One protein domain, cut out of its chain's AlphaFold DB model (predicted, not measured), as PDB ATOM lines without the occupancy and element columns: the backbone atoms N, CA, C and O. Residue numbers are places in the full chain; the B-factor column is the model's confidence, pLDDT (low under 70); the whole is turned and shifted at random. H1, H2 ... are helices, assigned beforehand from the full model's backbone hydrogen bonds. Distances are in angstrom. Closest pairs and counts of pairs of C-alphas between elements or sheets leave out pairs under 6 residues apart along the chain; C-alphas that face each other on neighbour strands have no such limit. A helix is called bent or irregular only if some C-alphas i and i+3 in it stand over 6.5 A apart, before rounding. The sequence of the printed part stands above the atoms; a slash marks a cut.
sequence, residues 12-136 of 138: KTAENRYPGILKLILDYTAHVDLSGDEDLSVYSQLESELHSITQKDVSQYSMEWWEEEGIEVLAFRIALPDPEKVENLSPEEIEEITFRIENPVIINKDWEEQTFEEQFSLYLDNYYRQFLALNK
ATOM      1  N   LYS A  12     174.757 224.334 197.322       96.56
ATOM      2  CA  LYS A  12     175.672 223.493 196.550       96.56
ATOM      3  C   LYS A  12     175.310 223.515 195.070       96.56
ATOM      4  O   LYS A  12     176.191 223.599 194.213       96.56
ATOM      5  N   THR A  13     174.026 223.426 194.741       96.44
ATOM      6  CA  THR A  13     173.573 223.574 193.355       96.44
ATOM      7  C   THR A  13     173.836 224.988 192.842       96.44
ATOM      8  O   THR A  13     174.314 225.135 191.714       96.44
ATOM      9  N   ALA A  14     173.609 226.009 193.672       97.31
ATOM     10  CA  ALA A  14     173.912 227.397 193.334       97.31
ATOM     11  C   ALA A  14     175.403 227.599 193.004       97.31
ATOM     12  O   ALA A  14     175.728 228.078 191.921       97.31
ATOM     13  N   GLU A  15     176.305 227.147 193.877       97.81
ATOM     14  CA  GLU A  15     177.762 227.265 193.725       97.81
ATOM     15  C   GLU A  15     178.261 226.608 192.430       97.81
ATOM     16  O   GLU A  15     179.098 227.163 191.721       97.81
ATOM     17  N   ASN A  16     177.698 225.454 192.060       97.75
ATOM     18  CA  ASN A  16     178.064 224.765 190.822       97.75
ATOM     19  C   ASN A  16     177.582 225.495 189.556       97.75
ATOM     20  O   ASN A  16     178.254 225.446 188.525       97.75
ATOM     21  N   ARG A  17     176.409 226.138 189.603       97.00
ATOM     22  CA  ARG A  17     175.816 226.847 188.453       97.00
ATOM     23  C   ARG A  17     176.373 228.260 188.288       97.00
ATOM     24  O   ARG A  17     176.484 228.744 187.160       97.00
ATOM     25  N   TYR A  18     176.723 228.901 189.400       97.38
ATOM     26  CA  TYR A  18     177.051 230.318 189.483       97.38
ATOM     27  C   TYR A  18     178.114 230.784 188.478       97.38
ATOM     28  O   TYR A  18     177.827 231.730 187.748       97.38
ATOM     29  N   PRO A  19     179.286 230.128 188.324       97.00
ATOM     30  CA  PRO A  19     180.310 230.613 187.396       97.00
ATOM     31  C   PRO A  19     179.843 230.635 185.935       97.00
ATOM     32  O   PRO A  19     180.234 231.516 185.172       97.00
ATOM     33  N   GLY A  20     179.008 229.667 185.542       97.12
ATOM     34  CA  GLY A  20     178.447 229.598 184.194       97.12
ATOM     35  C   GLY A  20     177.426 230.704 183.950       97.12
ATOM     36  O   GLY A  20     177.509 231.401 182.945       97.12
ATOM     37  N   ILE A  21     176.516 230.905 184.902       95.69
ATOM     38  CA  ILE A  21     175.492 231.956 184.838       95.69
ATOM     39  C   ILE A  21     176.134 233.345 184.841       95.69
ATOM     40  O   ILE A  21     175.811 234.162 183.984       95.69
ATOM     41  N   LEU A  22     177.084 233.594 185.746       95.81
ATOM     42  CA  LEU A  22     177.812 234.859 185.818       95.81
ATOM     43  C   LEU A  22     178.485 235.180 184.482       95.81
ATOM     44  O   LEU A  22     178.382 236.298 183.984       95.81
ATOM     45  N   LYS A  23     179.137 234.184 183.876       96.38
ATOM     46  CA  LYS A  23     179.770 234.356 182.572       96.38
ATOM     47  C   LYS A  23     178.759 234.714 181.481       96.38
ATOM     48  O   LYS A  23     179.036 235.623 180.712       96.38
ATOM     49  N   LEU A  24     177.612 234.037 181.420       94.88
ATOM     50  CA  LEU A  24     176.578 234.329 180.419       94.88
ATOM     51  C   LEU A  24     176.075 235.773 180.517       94.88
ATOM     52  O   LEU A  24     175.935 236.444 179.498       94.88
ATOM     53  N   ILE A  25     175.858 236.263 181.739       92.56
ATOM     54  CA  ILE A  25     175.400 237.637 181.969       92.56
ATOM     55  C   ILE A  25     176.502 238.636 181.591       92.56
ATOM     56  O   ILE A  25     176.224 239.598 180.884       92.56
ATOM     57  N   LEU A  26     177.759 238.384 181.972       93.44
ATOM     58  CA  LEU A  26     178.894 239.235 181.589       93.44
ATOM     59  C   LEU A  26     179.113 239.281 180.069       93.44
ATOM     60  O   LEU A  26     179.347 240.356 179.517       93.44
ATOM     61  N   ASP A  27     179.031 238.131 179.394       94.38
ATOM     62  CA  ASP A  27     179.163 238.030 177.939       94.38
ATOM     63  C   ASP A  27     178.034 238.815 177.242       94.38
ATOM     64  O   ASP A  27     178.278 239.506 176.249       94.38
ATOM     65  N   TYR A  28     176.818 238.772 177.796       92.31
ATOM     66  CA  TYR A  28     175.695 239.576 177.326       92.31
ATOM     67  C   TYR A  28     175.911 241.081 177.541       92.31
ATOM     68  O   TYR A  28     175.785 241.852 176.590       92.31
ATOM     69  N   THR A  29     176.288 241.515 178.748       89.94
ATOM     70  CA  THR A  29     176.564 242.931 179.043       89.94
ATOM     71  C   THR A  29     177.641 243.483 178.111       89.94
ATOM     72  O   THR A  29     177.455 244.535 177.502       89.94
ATOM     73  N   ALA A  30     178.724 242.730 177.899       92.12
ATOM     74  CA  ALA A  30     179.775 243.110 176.963       92.12
ATOM     75  C   ALA A  30     179.270 243.205 175.512       92.12
ATOM     76  O   ALA A  30     179.729 244.062 174.754       92.12
ATOM     77  N   HIS A  31     178.335 242.342 175.103       91.75
ATOM     78  CA  HIS A  31     177.713 242.425 173.783       91.75
ATOM     79  C   HIS A  31     176.897 243.712 173.621       91.75
ATOM     80  O   HIS A  31     177.090 244.433 172.637       91.75
ATOM     81  N   VAL A  32     176.027 244.018 174.589       89.38
ATOM     82  CA  VAL A  32     175.180 245.220 174.580       89.38
ATOM     83  C   VAL A  32     176.031 246.488 174.555       89.38
ATOM     84  O   VAL A  32     175.767 247.371 173.741       89.38
ATOM     85  N   ASP A  33     177.100 246.550 175.350       89.31
ATOM     86  CA  ASP A  33     178.019 247.695 175.373       89.31
ATOM     87  C   ASP A  33     178.707 247.939 174.020       89.31
ATOM     88  O   ASP A  33     178.996 249.079 173.648       89.31
ATOM     89  N   LEU A  34     178.993 246.870 173.269       93.50
ATOM     90  CA  LEU A  34     179.703 246.948 171.993       93.50
ATOM     91  C   LEU A  34     178.783 247.188 170.795       93.50
ATOM     92  O   LEU A  34     179.172 247.894 169.863       93.50
ATOM     93  N   SER A  35     177.625 246.531 170.765       90.88
ATOM     94  CA  SER A  35     176.781 246.411 169.565       90.88
ATOM     95  C   SER A  35     175.317 246.794 169.789       90.88
ATOM     96  O   SER A  35     174.595 246.957 168.806       90.88
ATOM     97  N   GLY A  36     174.890 246.987 171.040       89.06
ATOM     98  CA  GLY A  36     173.483 247.131 171.407       89.06
ATOM     99  C   GLY A  36     172.683 245.834 171.226       89.06
ATOM    100  O   GLY A  36     173.181 244.844 170.700       89.06
ATOM    101  N   ASP A  37     171.428 245.855 171.672       89.69
ATOM    102  CA  ASP A  37     170.459 244.756 171.515       89.69
ATOM    103  C   ASP A  37     169.035 245.340 171.440       89.69
ATOM    104  O   ASP A  37     168.163 245.044 172.252       89.69
ATOM    105  N   GLU A  38     168.812 246.276 170.506       88.69
ATOM    106  CA  GLU A  38     167.555 247.046 170.410       88.69
ATOM    107  C   GLU A  38     166.315 246.169 170.158       88.69
ATOM    108  O   GLU A  38     165.202 246.556 170.518       88.69
ATOM    109  N   ASP A  39     166.493 245.001 169.533       89.94
ATOM    110  CA  ASP A  39     165.423 244.042 169.251       89.94
ATOM    111  C   ASP A  39     165.286 242.935 170.310       89.94
ATOM    112  O   ASP A  39     164.404 242.082 170.179       89.94
ATOM    113  N   LEU A  40     166.117 242.969 171.364       89.06
ATOM    114  CA  LEU A  40     166.171 241.993 172.459       89.06
ATOM    115  C   LEU A  40     166.408 240.548 171.989       89.06
ATOM    116  O   LEU A  40     166.053 239.585 172.682       89.06
ATOM    117  N   SER A  41     166.977 240.363 170.796       90.81
ATOM    118  CA  SER A  41     167.218 239.036 170.233       90.81
ATOM    119  C   SER A  41     168.325 238.293 170.976       90.81
ATOM    120  O   SER A  41     168.229 237.073 171.144       90.81
ATOM    121  N   VAL A  42     169.344 239.006 171.461       91.12
ATOM    122  CA  VAL A  42     170.436 238.421 172.249       91.12
ATOM    123  C   VAL A  42     169.975 238.186 173.685       91.12
ATOM    124  O   VAL A  42     170.245 237.124 174.248       91.12
ATOM    125  N   TYR A  43     169.185 239.102 174.246       89.56
ATOM    126  CA  TYR A  43     168.552 238.924 175.550       89.56
ATOM    127  C   TYR A  43     167.663 237.673 175.582       89.56
ATOM    128  O   TYR A  43     167.781 236.845 176.479       89.56
ATOM    129  N   SER A  44     166.848 237.460 174.546       90.56
ATOM    130  CA  SER A  44     165.990 236.269 174.437       90.56
ATOM    131  C   SER A  44     166.793 234.957 174.397       90.56
ATOM    132  O   SER A  44     166.333 233.911 174.870       90.56
ATOM    133  N   GLN A  45     168.003 234.985 173.822       91.62
ATOM    134  CA  GLN A  45     168.916 233.836 173.830       91.62
ATOM    135  C   GLN A  45     169.484 233.598 175.227       91.62
ATOM    136  O   GLN A  45     169.442 232.464 175.702       91.62
ATOM    137  N   LEU A  46     169.932 234.660 175.907       92.44
ATOM    138  CA  LEU A  46     170.372 234.596 177.299       92.44
ATOM    139  C   LEU A  46     169.277 233.992 178.191       92.44
ATOM    140  O   LEU A  46     169.545 233.045 178.926       92.44
ATOM    141  N   GLU A  47     168.036 234.474 178.087       91.69
ATOM    142  CA  GLU A  47     166.909 233.938 178.859       91.69
ATOM    143  C   GLU A  47     166.696 232.443 178.602       91.69
ATOM    144  O   GLU A  47     166.522 231.662 179.538       91.69
ATOM    145  N   SER A  48     166.764 232.025 177.336       91.75
ATOM    146  CA  SER A  48     166.609 230.618 176.953       91.75
ATOM    147  C   SER A  48     167.720 229.736 177.534       91.75
ATOM    148  O   SER A  48     167.454 228.628 178.012       91.75
ATOM    149  N   GLU A  49     168.966 230.212 177.524       93.62
ATOM    150  CA  GLU A  49     170.102 229.490 178.097       93.62
ATOM    151  C   GLU A  49     170.001 229.398 179.621       93.62
ATOM    152  O   GLU A  49     170.117 228.303 180.184       93.62
ATOM    153  N   LEU A  50     169.700 230.507 180.296       93.88
ATOM    154  CA  LEU A  50     169.517 230.537 181.745       93.88
ATOM    155  C   LEU A  50     168.341 229.654 182.182       93.88
ATOM    156  O   LEU A  50     168.473 228.897 183.150       93.88
ATOM    157  N   HIS A  51     167.229 229.666 181.441       92.44
ATOM    158  CA  HIS A  51     166.111 228.747 181.653       92.44
ATOM    159  C   HIS A  51     166.554 227.286 181.512       92.44
ATOM    160  O   HIS A  51     166.219 226.455 182.352       92.44
ATOM    161  N   SER A  52     167.367 226.950 180.506       93.50
ATOM    162  CA  SER A  52     167.841 225.572 180.321       93.50
ATOM    163  C   SER A  52     168.684 225.063 181.503       93.50
ATOM    164  O   SER A  52     168.553 223.902 181.897       93.50
ATOM    165  N   ILE A  53     169.492 225.938 182.114       93.25
ATOM    166  CA  ILE A  53     170.375 225.615 183.246       93.25
ATOM    167  C   ILE A  53     169.591 225.498 184.557       93.25
ATOM    168  O   ILE A  53     169.863 224.618 185.378       93.25
ATOM    169  N   THR A  54     168.647 226.410 184.776       92.44
ATOM    170  CA  THR A  54     168.006 226.608 186.084       92.44
ATOM    171  C   THR A  54     166.608 226.014 186.166       92.44
ATOM    172  O   THR A  54     166.145 225.728 187.267       92.44
ATOM    173  N   GLN A  55     165.962 225.799 185.015       90.88
ATOM    174  CA  GLN A  55     164.538 225.487 184.856       90.88
ATOM    175  C   GLN A  55     163.604 226.577 185.408       90.88
ATOM    176  O   GLN A  55     162.409 226.339 185.574       90.88
ATOM    177  N   LYS A  56     164.130 227.782 185.663       88.12
ATOM    178  CA  LYS A  56     163.368 228.927 186.162       88.12
ATOM    179  C   LYS A  56     162.813 229.767 185.031       88.12
ATOM    180  O   LYS A  56     163.440 229.885 183.978       88.12
ATOM    181  N   ASP A  57     161.682 230.413 185.275       82.75
ATOM    182  CA  ASP A  57     161.307 231.570 184.474       82.75
ATOM    183  C   ASP A  57     162.238 232.725 184.852       82.75
ATOM    184  O   ASP A  57     162.190 233.238 185.969       82.75
ATOM    185  N   VAL A  58     163.151 233.069 183.949       80.25
ATOM    186  CA  VAL A  58     164.155 234.108 184.189       80.25
ATOM    187  C   VAL A  58     163.712 235.484 183.707       80.25
ATOM    188  O   VAL A  58     164.399 236.457 183.993       80.25
ATOM    189  N   SER A  59     162.533 235.589 183.085       73.38
ATOM    190  CA  SER A  59     161.957 236.876 182.669       73.38
ATOM    191  C   SER A  59     161.642 237.804 183.847       73.38
ATOM    192  O   SER A  59     161.522 239.017 183.682       73.38
ATOM    193  N   GLN A  60     161.569 237.250 185.062       69.56
ATOM    194  CA  GLN A  60     161.461 238.015 186.306       69.56
ATOM    195  C   GLN A  60     162.735 238.807 186.660       69.56
ATOM    196  O   GLN A  60     162.666 239.726 187.473       69.56
ATOM    197  N   TYR A  61     163.884 238.466 186.069       69.88
ATOM    198  CA  TYR A  61     165.188 239.067 186.343       69.88
ATOM    199  C   TYR A  61     165.556 240.078 185.244       69.88
ATOM    200  O   TYR A  61     166.433 239.828 184.417       69.88
ATOM    201  N   SER A  62     164.861 241.219 185.217       69.38
ATOM    202  CA  SER A  62     165.051 242.260 184.198       69.38
ATOM    203  C   SER A  62     166.402 242.981 184.319       69.38
ATOM    204  O   SER A  62     167.021 242.977 185.381       69.38
ATOM    205  N   MET A  63     166.821 243.681 183.255       65.00
ATOM    206  CA  MET A  63     168.010 244.555 183.265       65.00
ATOM    207  C   MET A  63     168.016 245.578 184.409       65.00
ATOM    208  O   MET A  63     169.079 245.929 184.905       65.00
ATOM    209  N   GLU A  64     166.845 246.032 184.862       62.16
ATOM    210  CA  GLU A  64     166.746 246.973 185.986       62.16
ATOM    211  C   GLU A  64     167.313 246.362 187.280       62.16
ATOM    212  O   GLU A  64     167.995 247.043 188.040       62.16
ATOM    213  N   TRP A  65     167.144 245.051 187.495       65.69
ATOM    214  CA  TRP A  65     167.730 244.355 188.648       65.69
ATOM    215  C   TRP A  65     169.256 244.280 188.560       65.69
ATOM    216  O   TRP A  65     169.942 244.221 189.581       65.69
ATOM    217  N   TRP A  66     169.794 244.282 187.339       71.50
ATOM    218  CA  TRP A  66     171.230 244.200 187.095       71.50
ATOM    219  C   TRP A  66     171.919 245.494 187.535       71.50
ATOM    220  O   TRP A  66     173.019 245.447 188.083       71.50
ATOM    221  N   GLU A  67     171.252 246.635 187.329       66.69
ATOM    222  CA  GLU A  67     171.729 247.957 187.744       66.69
ATOM    223  C   GLU A  67     171.569 248.200 189.253       66.69
ATOM    224  O   GLU A  67     172.400 248.885 189.851       66.69
ATOM    225  N   GLU A  68     170.530 247.639 189.880       75.06
ATOM    226  CA  GLU A  68     170.235 247.864 191.302       75.06
ATOM    227  C   GLU A  68     171.083 247.011 192.259       75.06
ATOM    228  O   GLU A  68     171.558 247.525 193.274       75.06
ATOM    229  N   GLU A  69     171.278 245.719 191.967       76.44
ATOM    230  CA  GLU A  69     171.927 244.777 192.897       76.44
ATOM    231  C   GLU A  69     173.332 244.331 192.464       76.44
ATOM    232  O   GLU A  69     174.084 243.790 193.280       76.44
ATOM    233  N   GLY A  70     173.710 244.586 191.210       88.06
ATOM    234  CA  GLY A  70     174.963 244.122 190.621       88.06
ATOM    235  C   GLY A  70     174.864 242.721 190.010       88.06
ATOM    236  O   GLY A  70     174.059 241.873 190.409       88.06
ATOM    237  N   ILE A  71     175.716 242.474 189.014       90.75
ATOM    238  CA  ILE A  71     175.696 241.257 188.189       90.75
ATOM    239  C   ILE A  71     175.994 240.003 189.027       90.75
ATOM    240  O   ILE A  71     175.414 238.943 188.790       90.75
ATOM    241  N   GLU A  72     176.861 240.108 190.032       92.44
ATOM    242  CA  GLU A  72     177.233 239.008 190.921       92.44
ATOM    243  C   GLU A  72     176.043 238.538 191.764       92.44
ATOM    244  O   GLU A  72     175.746 237.344 191.825       92.44
ATOM    245  N   VAL A  73     175.312 239.468 192.378       92.25
ATOM    246  CA  VAL A  73     174.143 239.142 193.210       92.25
ATOM    247  C   VAL A  73     173.042 238.523 192.359       92.25
ATOM    248  O   VAL A  73     172.449 237.509 192.730       92.25
ATOM    249  N   LEU A  74     172.807 239.085 191.180       91.25
ATOM    250  CA  LEU A  74     171.847 238.555 190.230       91.25
ATOM    251  C   LEU A  74     172.197 237.130 189.784       91.25
ATOM    252  O   LEU A  74     171.340 236.243 189.810       91.25
ATOM    253  N   ALA A  75     173.454 236.894 189.402       94.19
ATOM    254  CA  ALA A  75     173.920 235.574 189.002       94.19
ATOM    255  C   ALA A  75     173.695 234.552 190.123       94.19
ATOM    256  O   ALA A  75     173.264 233.429 189.858       94.19
ATOM    257  N   PHE A  76     173.912 234.952 191.380       95.19
ATOM    258  CA  PHE A  76     173.598 234.131 192.544       95.19
ATOM    259  C   PHE A  76     172.098 233.829 192.661       95.19
ATOM    260  O   PHE A  76     171.729 232.662 192.802       95.19
ATOM    261  N   ARG A  77     171.220 234.833 192.537       92.88
ATOM    262  CA  ARG A  77     169.756 234.640 192.604       92.88
ATOM    263  C   ARG A  77     169.233 233.690 191.527       92.88
ATOM    264  O   ARG A  77     168.356 232.868 191.799       92.88
ATOM    265  N   ILE A  78     169.777 233.789 190.317       93.19
ATOM    266  CA  ILE A  78     169.425 232.914 189.195       93.19
ATOM    267  C   ILE A  78     169.966 231.494 189.437       93.19
ATOM    268  O   ILE A  78     169.272 230.512 189.174       93.19
ATOM    269  N   ALA A  79     171.183 231.368 189.977       95.56
ATOM    270  CA  ALA A  79     171.819 230.082 190.258       95.56
ATOM    271  C   ALA A  79     171.133 229.291 191.381       95.56
ATOM    272  O   ALA A  79     171.018 228.061 191.281       95.56
ATOM    273  N   LEU A  80     170.696 229.982 192.435       95.88
ATOM    274  CA  LEU A  80     170.061 229.393 193.610       95.88
ATOM    275  C   LEU A  80     168.713 228.769 193.241       95.88
ATOM    276  O   LEU A  80     167.883 229.491 192.711       95.88
ATOM    277  N   PRO A  81     168.441 227.478 193.496       95.19
ATOM    278  CA  PRO A  81     167.122 226.893 193.231       95.19
ATOM    279  C   PRO A  81     165.972 227.628 193.937       95.19
ATOM    280  O   PRO A  81     166.159 228.203 195.008       95.19
ATOM    281  N   ASP A  82     164.787 227.620 193.322       93.44
ATOM    282  CA  ASP A  82     163.594 228.209 193.938       93.44
ATOM    283  C   ASP A  82     163.140 227.380 195.149       93.44
ATOM    284  O   ASP A  82     163.311 226.158 195.150       93.44
ATOM    285  N   PRO A  83     162.553 228.018 196.178       94.19
ATOM    286  CA  PRO A  83     161.998 227.295 197.311       94.19
ATOM    287  C   PRO A  83     160.835 226.399 196.879       94.19
ATOM    288  O   PRO A  83     160.009 226.778 196.046       94.19
ATOM    289  N   GLU A  84     160.725 225.230 197.504       92.19
ATOM    290  CA  GLU A  84     159.643 224.284 197.240       92.19
ATOM    291  C   GLU A  84     158.503 224.412 198.262       92.19
ATOM    292  O   GLU A  84     158.648 224.941 199.372       92.19
ATOM    293  N   LYS A  85     157.320 223.925 197.877       92.31
ATOM    294  CA  LYS A  85     156.189 223.826 198.798       92.31
ATOM    295  C   LYS A  85     156.410 222.631 199.716       92.31
ATOM    296  O   LYS A  85     156.557 221.510 199.234       92.31
ATOM    297  N   VAL A  86     156.369 222.858 201.024       91.56
ATOM    298  CA  VAL A  86     156.558 221.806 202.025       91.56
ATOM    299  C   VAL A  86     155.258 221.502 202.754       91.56
ATOM    300  O   VAL A  86     154.424 222.374 203.014       91.56
ATOM    301  N   GLU A  87     155.081 220.240 203.131       87.38
ATOM    302  CA  GLU A  87     153.990 219.856 204.017       87.38
ATOM    303  C   GLU A  87     154.363 220.111 205.481       87.38
ATOM    304  O   GLU A  87     155.508 219.936 205.900       87.38
ATOM    305  N   ASN A  88     153.355 220.464 206.283       88.06
ATOM    306  CA  ASN A  88     153.460 220.531 207.743       88.06
ATOM    307  C   ASN A  88     154.534 221.486 208.294       88.06
ATOM    308  O   ASN A  88     155.129 221.180 209.321       88.06
ATOM    309  N   LEU A  89     154.708 222.660 207.676       91.50
ATOM    310  CA  LEU A  89     155.551 223.728 208.227       91.50
ATOM    311  C   LEU A  89     155.130 224.066 209.671       91.50
ATOM    312  O   LEU A  89     153.954 224.383 209.917       91.50
ATOM    313  N   SER A  90     156.065 223.935 210.615       92.12
ATOM    314  CA  SER A  90     155.829 224.130 212.048       92.12
ATOM    315  C   SER A  90     155.960 225.606 212.456       92.12
ATOM    316  O   SER A  90     156.652 226.377 211.786       92.12
ATOM    317  N   PRO A  91     155.317 226.037 213.558       91.94
ATOM    318  CA  PRO A  91     155.507 227.383 214.096       91.94
ATOM    319  C   PRO A  91     156.970 227.708 214.430       91.94
ATOM    320  O   PRO A  91     157.410 228.825 214.181       91.94
ATOM    321  N   GLU A  92     157.726 226.739 214.948       94.38
ATOM    322  CA  GLU A  92     159.144 226.901 215.283       94.38
ATOM    323  C   GLU A  92     160.019 227.056 214.031       94.38
ATOM    324  O   GLU A  92     160.948 227.859 214.030       94.38
ATOM    325  N   GLU A  93     159.707 226.339 212.945       94.75
ATOM    326  CA  GLU A  93     160.378 226.520 211.649       94.75
ATOM    327  C   GLU A  93     160.114 227.927 211.091       94.75
ATOM    328  O   GLU A  93     161.032 228.588 210.614       94.75
ATOM    329  N   ILE A  94     158.878 228.428 211.203       93.94
ATOM    330  CA  ILE A  94     158.523 229.799 210.794       93.94
ATOM    331  C   ILE A  94     159.272 230.837 211.641       93.94
ATOM    332  O   ILE A  94     159.755 231.834 211.096       93.94
ATOM    333  N   GLU A  95     159.363 230.621 212.955       95.00
ATOM    334  CA  GLU A  95     160.091 231.498 213.877       95.00
ATOM    335  C   GLU A  95     161.583 231.544 213.531       95.00
ATOM    336  O   GLU A  95     162.141 232.631 213.402       95.00
ATOM    337  N   GLU A  96     162.210 230.392 213.287       95.38
ATOM    338  CA  GLU A  96     163.616 230.307 212.880       95.38
ATOM    339  C   GLU A  96     163.865 230.996 211.527       95.38
ATOM    340  O   GLU A  96     164.807 231.778 211.404       95.38
ATOM    341  N   ILE A  97     163.009 230.780 210.520       94.81
ATOM    342  CA  ILE A  97     163.133 231.457 209.217       94.81
ATOM    343  C   ILE A  97     163.008 232.978 209.384       94.81
ATOM    344  O   ILE A  97     163.807 233.738 208.834       94.81
ATOM    345  N   THR A  98     162.025 233.433 210.164       94.94
ATOM    346  CA  THR A  98     161.819 234.862 210.443       94.94
ATOM    347  C   THR A  98     163.024 235.452 211.172       94.94
ATOM    348  O   THR A  98     163.512 236.515 210.795       94.94
ATOM    349  N   PHE A  99     163.566 234.727 212.151       94.81
ATOM    350  CA  PHE A  99     164.763 235.128 212.878       94.81
ATOM    351  C   PHE A  99     165.964 235.311 211.943       94.81
ATOM    352  O   PHE A  99     166.637 236.335 212.037       94.81
ATOM    353  N   ARG A 100     166.209 234.379 211.010       93.69
ATOM    354  CA  ARG A 100     167.307 234.477 210.027       93.69
ATOM    355  C   ARG A 100     167.148 235.663 209.074       93.69
ATOM    356  O   ARG A 100     168.139 236.309 208.747       93.69
ATOM    357  N   ILE A 101     165.917 235.980 208.665       94.19
ATOM    358  CA  ILE A 101     165.616 237.175 207.856       94.19
ATOM    359  C   ILE A 101     165.935 238.464 208.634       94.19
ATOM    360  O   ILE A 101     166.463 239.417 208.065       94.19
ATOM    361  N   GLU A 102     165.578 238.523 209.918       94.12
ATOM    362  CA  GLU A 102     165.742 239.722 210.752       94.12
ATOM    363  C   GLU A 102     167.162 239.892 211.310       94.12
ATOM    364  O   GLU A 102     167.558 241.005 211.657       94.12
ATOM    365  N   ASN A 103     167.933 238.805 211.386       92.75
ATOM    366  CA  ASN A 103     169.268 238.768 211.979       92.75
ATOM    367  C   ASN A 103     170.291 238.252 210.953       92.75
ATOM    368  O   ASN A 103     170.832 237.155 211.124       92.75
ATOM    369  N   PRO A 104     170.561 239.021 209.881       87.81
ATOM    370  CA  PRO A 104     171.512 238.620 208.858       87.81
ATOM    371  C   PRO A 104     172.916 238.450 209.448       87.81
ATOM    372  O   PRO A 104     173.368 239.234 210.289       87.81
ATOM    373  N   VAL A 105     173.624 237.424 208.982       85.75
ATOM    374  CA  VAL A 105     174.996 237.150 209.409       85.75
ATOM    375  C   VAL A 105     175.937 238.141 208.728       85.75
ATOM    376  O   VAL A 105     176.004 238.209 207.506       85.75
ATOM    377  N   ILE A 106     176.688 238.904 209.522       85.69
ATOM    378  CA  ILE A 106     177.715 239.818 209.010       85.69
ATOM    379  C   ILE A 106     179.048 239.075 208.970       85.69
ATOM    380  O   ILE A 106     179.615 238.742 210.016       85.69
ATOM    381  N   ILE A 107     179.567 238.847 207.766       90.81
ATOM    382  CA  ILE A 107     180.878 238.232 207.566       90.81
ATOM    383  C   ILE A 107     181.961 239.310 207.593       90.81
ATOM    384  O   ILE A 107     181.975 240.225 206.775       90.81
ATOM    385  N   ASN A 108     182.882 239.200 208.552       88.25
ATOM    386  CA  ASN A 108     184.012 240.117 208.711       88.25
ATOM    387  C   ASN A 108     185.303 239.482 208.171       88.25
ATOM    388  O   ASN A 108     186.207 239.144 208.938       88.25
ATOM    389  N   LYS A 109     185.326 239.250 206.857       90.94
ATOM    390  CA  LYS A 109     186.456 238.716 206.082       90.94
ATOM    391  C   LYS A 109     186.513 239.426 204.734       90.94
ATOM    392  O   LYS A 109     185.469 239.853 204.235       90.94
ATOM    393  N   ASP A 110     187.688 239.484 204.122       91.31
ATOM    394  CA  ASP A 110     187.801 239.958 202.743       91.31
ATOM    395  C   ASP A 110     187.074 238.999 201.790       91.31
ATOM    396  O   ASP A 110     187.028 237.795 202.028       91.31
ATOM    397  N   TRP A 111     186.493 239.524 200.705       86.00
ATOM    398  CA  TRP A 111     185.660 238.751 199.768       86.00
ATOM    399  C   TRP A 111     186.346 237.478 199.247       86.00
ATOM    400  O   TRP A 111     185.712 236.431 199.126       86.00
ATOM    401  N   GLU A 112     187.650 237.553 198.973       89.62
ATOM    402  CA  GLU A 112     188.461 236.436 198.467       89.62
ATOM    403  C   GLU A 112     188.701 235.332 199.513       89.62
ATOM    404  O   GLU A 112     189.029 234.202 199.157       89.62
ATOM    405  N   GLU A 113     188.536 235.648 200.799       92.12
ATOM    406  CA  GLU A 113     188.702 234.714 201.917       92.12
ATOM    407  C   GLU A 113     187.379 234.066 202.352       92.12
ATOM    408  O   GLU A 113     187.368 233.185 203.218       92.12
ATOM    409  N   GLN A 114     186.262 234.526 201.786       93.38
ATOM    410  CA  GLN A 114     184.928 234.032 202.094       93.38
ATOM    411  C   GLN A 114     184.603 232.778 201.284       93.38
ATOM    412  O   GLN A 114     184.981 232.641 200.119       93.38
ATOM    413  N   THR A 115     183.863 231.856 201.895       94.88
ATOM    414  CA  THR A 115     183.204 230.784 201.141       94.88
ATOM    415  C   THR A 115     182.074 231.351 200.279       94.88
ATOM    416  O   THR A 115     181.595 232.460 200.514       94.88
ATOM    417  N   PHE A 116     181.592 230.572 199.308       94.50
ATOM    418  CA  PHE A 116     180.436 230.961 198.495       94.50
ATOM    419  C   PHE A 116     179.198 231.280 199.353       94.50
ATOM    420  O   PHE A 116     178.519 232.279 199.141       94.50
ATOM    421  N   GLU A 117     178.931 230.461 200.373       93.88
ATOM    422  CA  GLU A 117     177.855 230.715 201.335       93.88
ATOM    423  C   GLU A 117     178.054 232.033 202.091       93.88
ATOM    424  O   GLU A 117     177.113 232.810 202.230       93.88
ATOM    425  N   GLU A 118     179.274 232.309 202.557       94.50
ATOM    426  CA  GLU A 118     179.590 233.538 203.284       94.50
ATOM    427  C   GLU A 118     179.366 234.779 202.406       94.50
ATOM    428  O   GLU A 118     178.682 235.709 202.846       94.50
ATOM    429  N   GLN A 119     179.835 234.736 201.152       93.56
ATOM    430  CA  GLN A 119     179.691 235.811 200.161       93.56
ATOM    431  C   GLN A 119     178.231 236.199 199.924       93.56
ATOM    432  O   GLN A 119     177.917 237.384 199.796       93.56
ATOM    433  N   PHE A 120     177.333 235.210 199.886       93.81
ATOM    434  CA  PHE A 120     175.932 235.431 199.534       93.81
ATOM    435  C   PHE A 120     174.944 235.321 200.701       93.81
ATOM    436  O   PHE A 120     173.736 235.468 200.504       93.81
ATOM    437  N   SER A 121     175.440 235.126 201.923       92.50
ATOM    438  CA  SER A 121     174.632 234.949 203.138       92.50
ATOM    439  C   SER A 121     173.602 236.065 203.359       92.50
ATOM    440  O   SER A 121     172.465 235.790 203.740       92.50
ATOM    441  N   LEU A 122     173.964 237.315 203.047       90.81
ATOM    442  CA  LEU A 122     173.081 238.481 203.165       90.81
ATOM    443  C   LEU A 122     171.896 238.460 202.190       90.81
ATOM    444  O   LEU A 122     170.885 239.096 202.469       90.81
ATOM    445  N   TYR A 123     171.996 237.732 201.076       91.69
ATOM    446  CA  TYR A 123     170.969 237.693 200.026       91.69
ATOM    447  C   TYR A 123     170.009 236.506 200.159       91.69
ATOM    448  O   TYR A 123     169.047 236.396 199.391       91.69
ATOM    449  N   LEU A 124     170.248 235.623 201.136       93.56
ATOM    450  CA  LEU A 124     169.382 234.483 201.442       93.56
ATOM    451  C   LEU A 124     168.042 234.899 202.051       93.56
ATOM    452  O   LEU A 124     167.084 234.126 202.000       93.56
ATOM    453  N   ASP A 125     167.930 236.119 202.580       93.06
ATOM    454  CA  ASP A 125     166.671 236.640 203.110       93.06
ATOM    455  C   ASP A 125     165.558 236.602 202.049       93.06
ATOM    456  O   ASP A 125     164.420 236.234 202.342       93.06
ATOM    457  N   ASN A 126     165.897 236.904 200.794       91.88
ATOM    458  CA  ASN A 126     164.973 236.867 199.673       91.88
ATOM    459  C   ASN A 126     164.432 235.451 199.431       91.88
ATOM    460  O   ASN A 126     163.218 235.286 199.314       91.88
ATOM    461  N   TYR A 127     165.302 234.435 199.448       94.88
ATOM    462  CA  TYR A 127     164.896 233.031 199.348       94.88
ATOM    463  C   TYR A 127     163.912 232.669 200.467       94.88
ATOM    464  O   TYR A 127     162.823 232.157 200.206       94.88
ATOM    465  N   TYR A 128     164.233 233.021 201.714       95.38
ATOM    466  CA  TYR A 128     163.368 232.740 202.858       95.38
ATOM    467  C   TYR A 128     162.021 233.475 202.791       95.38
ATOM    468  O   TYR A 128     160.980 232.912 203.139       95.38
ATOM    469  N   ARG A 129     161.997 234.720 202.305       94.81
ATOM    470  CA  ARG A 129     160.751 235.471 202.081       94.81
ATOM    471  C   ARG A 129     159.882 234.809 201.016       94.81
ATOM    472  O   ARG A 129     158.670 234.709 201.225       94.81
ATOM    473  N   GLN A 130     160.478 234.346 199.918       93.62
ATOM    474  CA  GLN A 130     159.776 233.595 198.875       93.62
ATOM    475  C   GLN A 130     159.238 232.265 199.413       93.62
ATOM    476  O   GLN A 130     158.064 231.959 199.213       93.62
ATOM    477  N   PHE A 131     160.048 231.527 200.176       95.31
ATOM    478  CA  PHE A 131     159.638 230.284 200.829       95.31
ATOM    479  C   PHE A 131     158.422 230.502 201.735       95.31
ATOM    480  O   PHE A 131     157.424 229.785 201.628       95.31
ATOM    481  N   LEU A 132     158.461 231.524 202.598       94.50
ATOM    482  CA  LEU A 132     157.326 231.864 203.457       94.50
ATOM    483  C   LEU A 132     156.104 232.277 202.632       94.50
ATOM    484  O   LEU A 132     154.995 231.896 202.980       94.50
ATOM    485  N   ALA A 133     156.269 233.050 201.555       93.06
ATOM    486  CA  ALA A 133     155.158 233.437 200.685       93.06
ATOM    487  C   ALA A 133     154.488 232.223 200.022       93.06
ATOM    488  O   ALA A 133     153.264 232.131 200.030       93.06
ATOM    489  N   LEU A 134     155.282 231.269 199.531       93.06
ATOM    490  CA  LEU A 134     154.809 230.033 198.905       93.06
ATOM    491  C   LEU A 134     154.056 229.114 199.883       93.06
ATOM    492  O   LEU A 134     153.133 228.397 199.493       93.06
ATOM    493  N   ASN A 135     154.447 229.142 201.159       89.75
ATOM    494  CA  ASN A 135     153.937 228.249 202.199       89.75
ATOM    495  C   ASN A 135     152.959 228.931 203.181       89.75
ATOM    496  O   ASN A 135     152.554 228.315 204.167       89.75
ATOM    497  N   LYS A 136     152.546 230.181 202.917       76.38
ATOM    498  CA  LYS A 136     151.597 230.945 203.755       76.38
ATOM    499  C   LYS A 136     150.142 230.474 203.653       76.38
ATOM    500  O   LYS A 136     149.333 230.883 204.482       76.38
TER     501      LYS A 136
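Overview. This is residues 12 to 136 of the 138 residues of an uncharacterized protein of Chryseobacterium sp. YR221 (UniProt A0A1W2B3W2). Two lobes are joined through a short helix in the middle: the longest helix, H1, and H2 lie side by side as a helical hairpin in one lobe, and H5 packs slantwise on the later part of H6 in the other. H4 sits between the lobes, against H1, with H3 near it, and a long loop, residues 103 to 115, leads from H5 back to H6. The printed part has 125 residues with six named helices, H1 to H6 in order along the chain, and no named strand; the class is all helix. It is only just compact, close to loose, with a radius of gyration of the C-alphas of 16.4 A, and spans 52 by 36 by 24 A.

Along the chain. H1, residues 12 to 35, begins with C-alpha 12 at (175.672, 223.493, 196.550) and is 35.4 A long from first to last C-alpha. It is irregular, C-alphas 16 and 19 being 7.1 A apart, and has a kink of 36 degrees near residue 19. H2 is residues 41 to 54, 20.2 A. H3 is residues 63 to 69, 10.4 A, and H4 is residues 71 to 79, 12.0 A, with C-alpha 71 at (175.696, 241.257, 188.189). H5 is residues 91 to 102, 16.4 A. H6, residues 116 to 135, is 26.9 A long and ends with C-alpha 135 at (153.937, 228.249, 202.199). It is irregular too, C-alphas 119 and 122 being 7.7 A apart, with a kink of 66 degrees near residue 123.

Arrangement. H1 touches H2 with its residues 17 to 28 alone, at a shallow tilt of 4 degrees, opposite ways, the closest C-alphas being those of Ile 21 and Leu 50, 6.9 A apart. H1 also touches H4, at a steep tilt of 48 degrees, the closest C-alphas being those of Ala 14 and Ala 79, 4.6 A apart. H4 is the hub: it only just touches H2, at Thr 54 and Ala 79, with C-alphas 6.6 A apart, and only just touches H6, at Phe 76 and Phe 120, 7.5 A between C-alphas, with 3 pairs of C-alphas within 8 A in each case. H3 is close to H4 but not clearly touching, C-alphas 66 and 74 being 6.5 A apart. H6 touches H5 with residues 124 to 132 alone, at a steep tilt of 47 degrees, opposite ways; the closest C-alphas, of Ile 101 and Asp 125, are 4.9 A apart. Helix packing is mostly crossed, that is, most touching pairs are at a steep tilt. H1 and H5 are apart, as are H2 and H6. In H2, H3, H4 and H5 every O i to N i+4 pair is within hydrogen-bond range, in H1 18 of 20 and in H6 10 of 16.

Size, cuts and confidence. The two C-alphas farthest apart, of Ser 35 and Pro 91, are 52.9 A apart. The printed part has no cut. The links from H4 to H5 and from H5 to H6 are long, of 11 and 13 residues. Mean pLDDT of the printed part is 90.4; residues 60 to 65 and residue 67 are under 70 in this model.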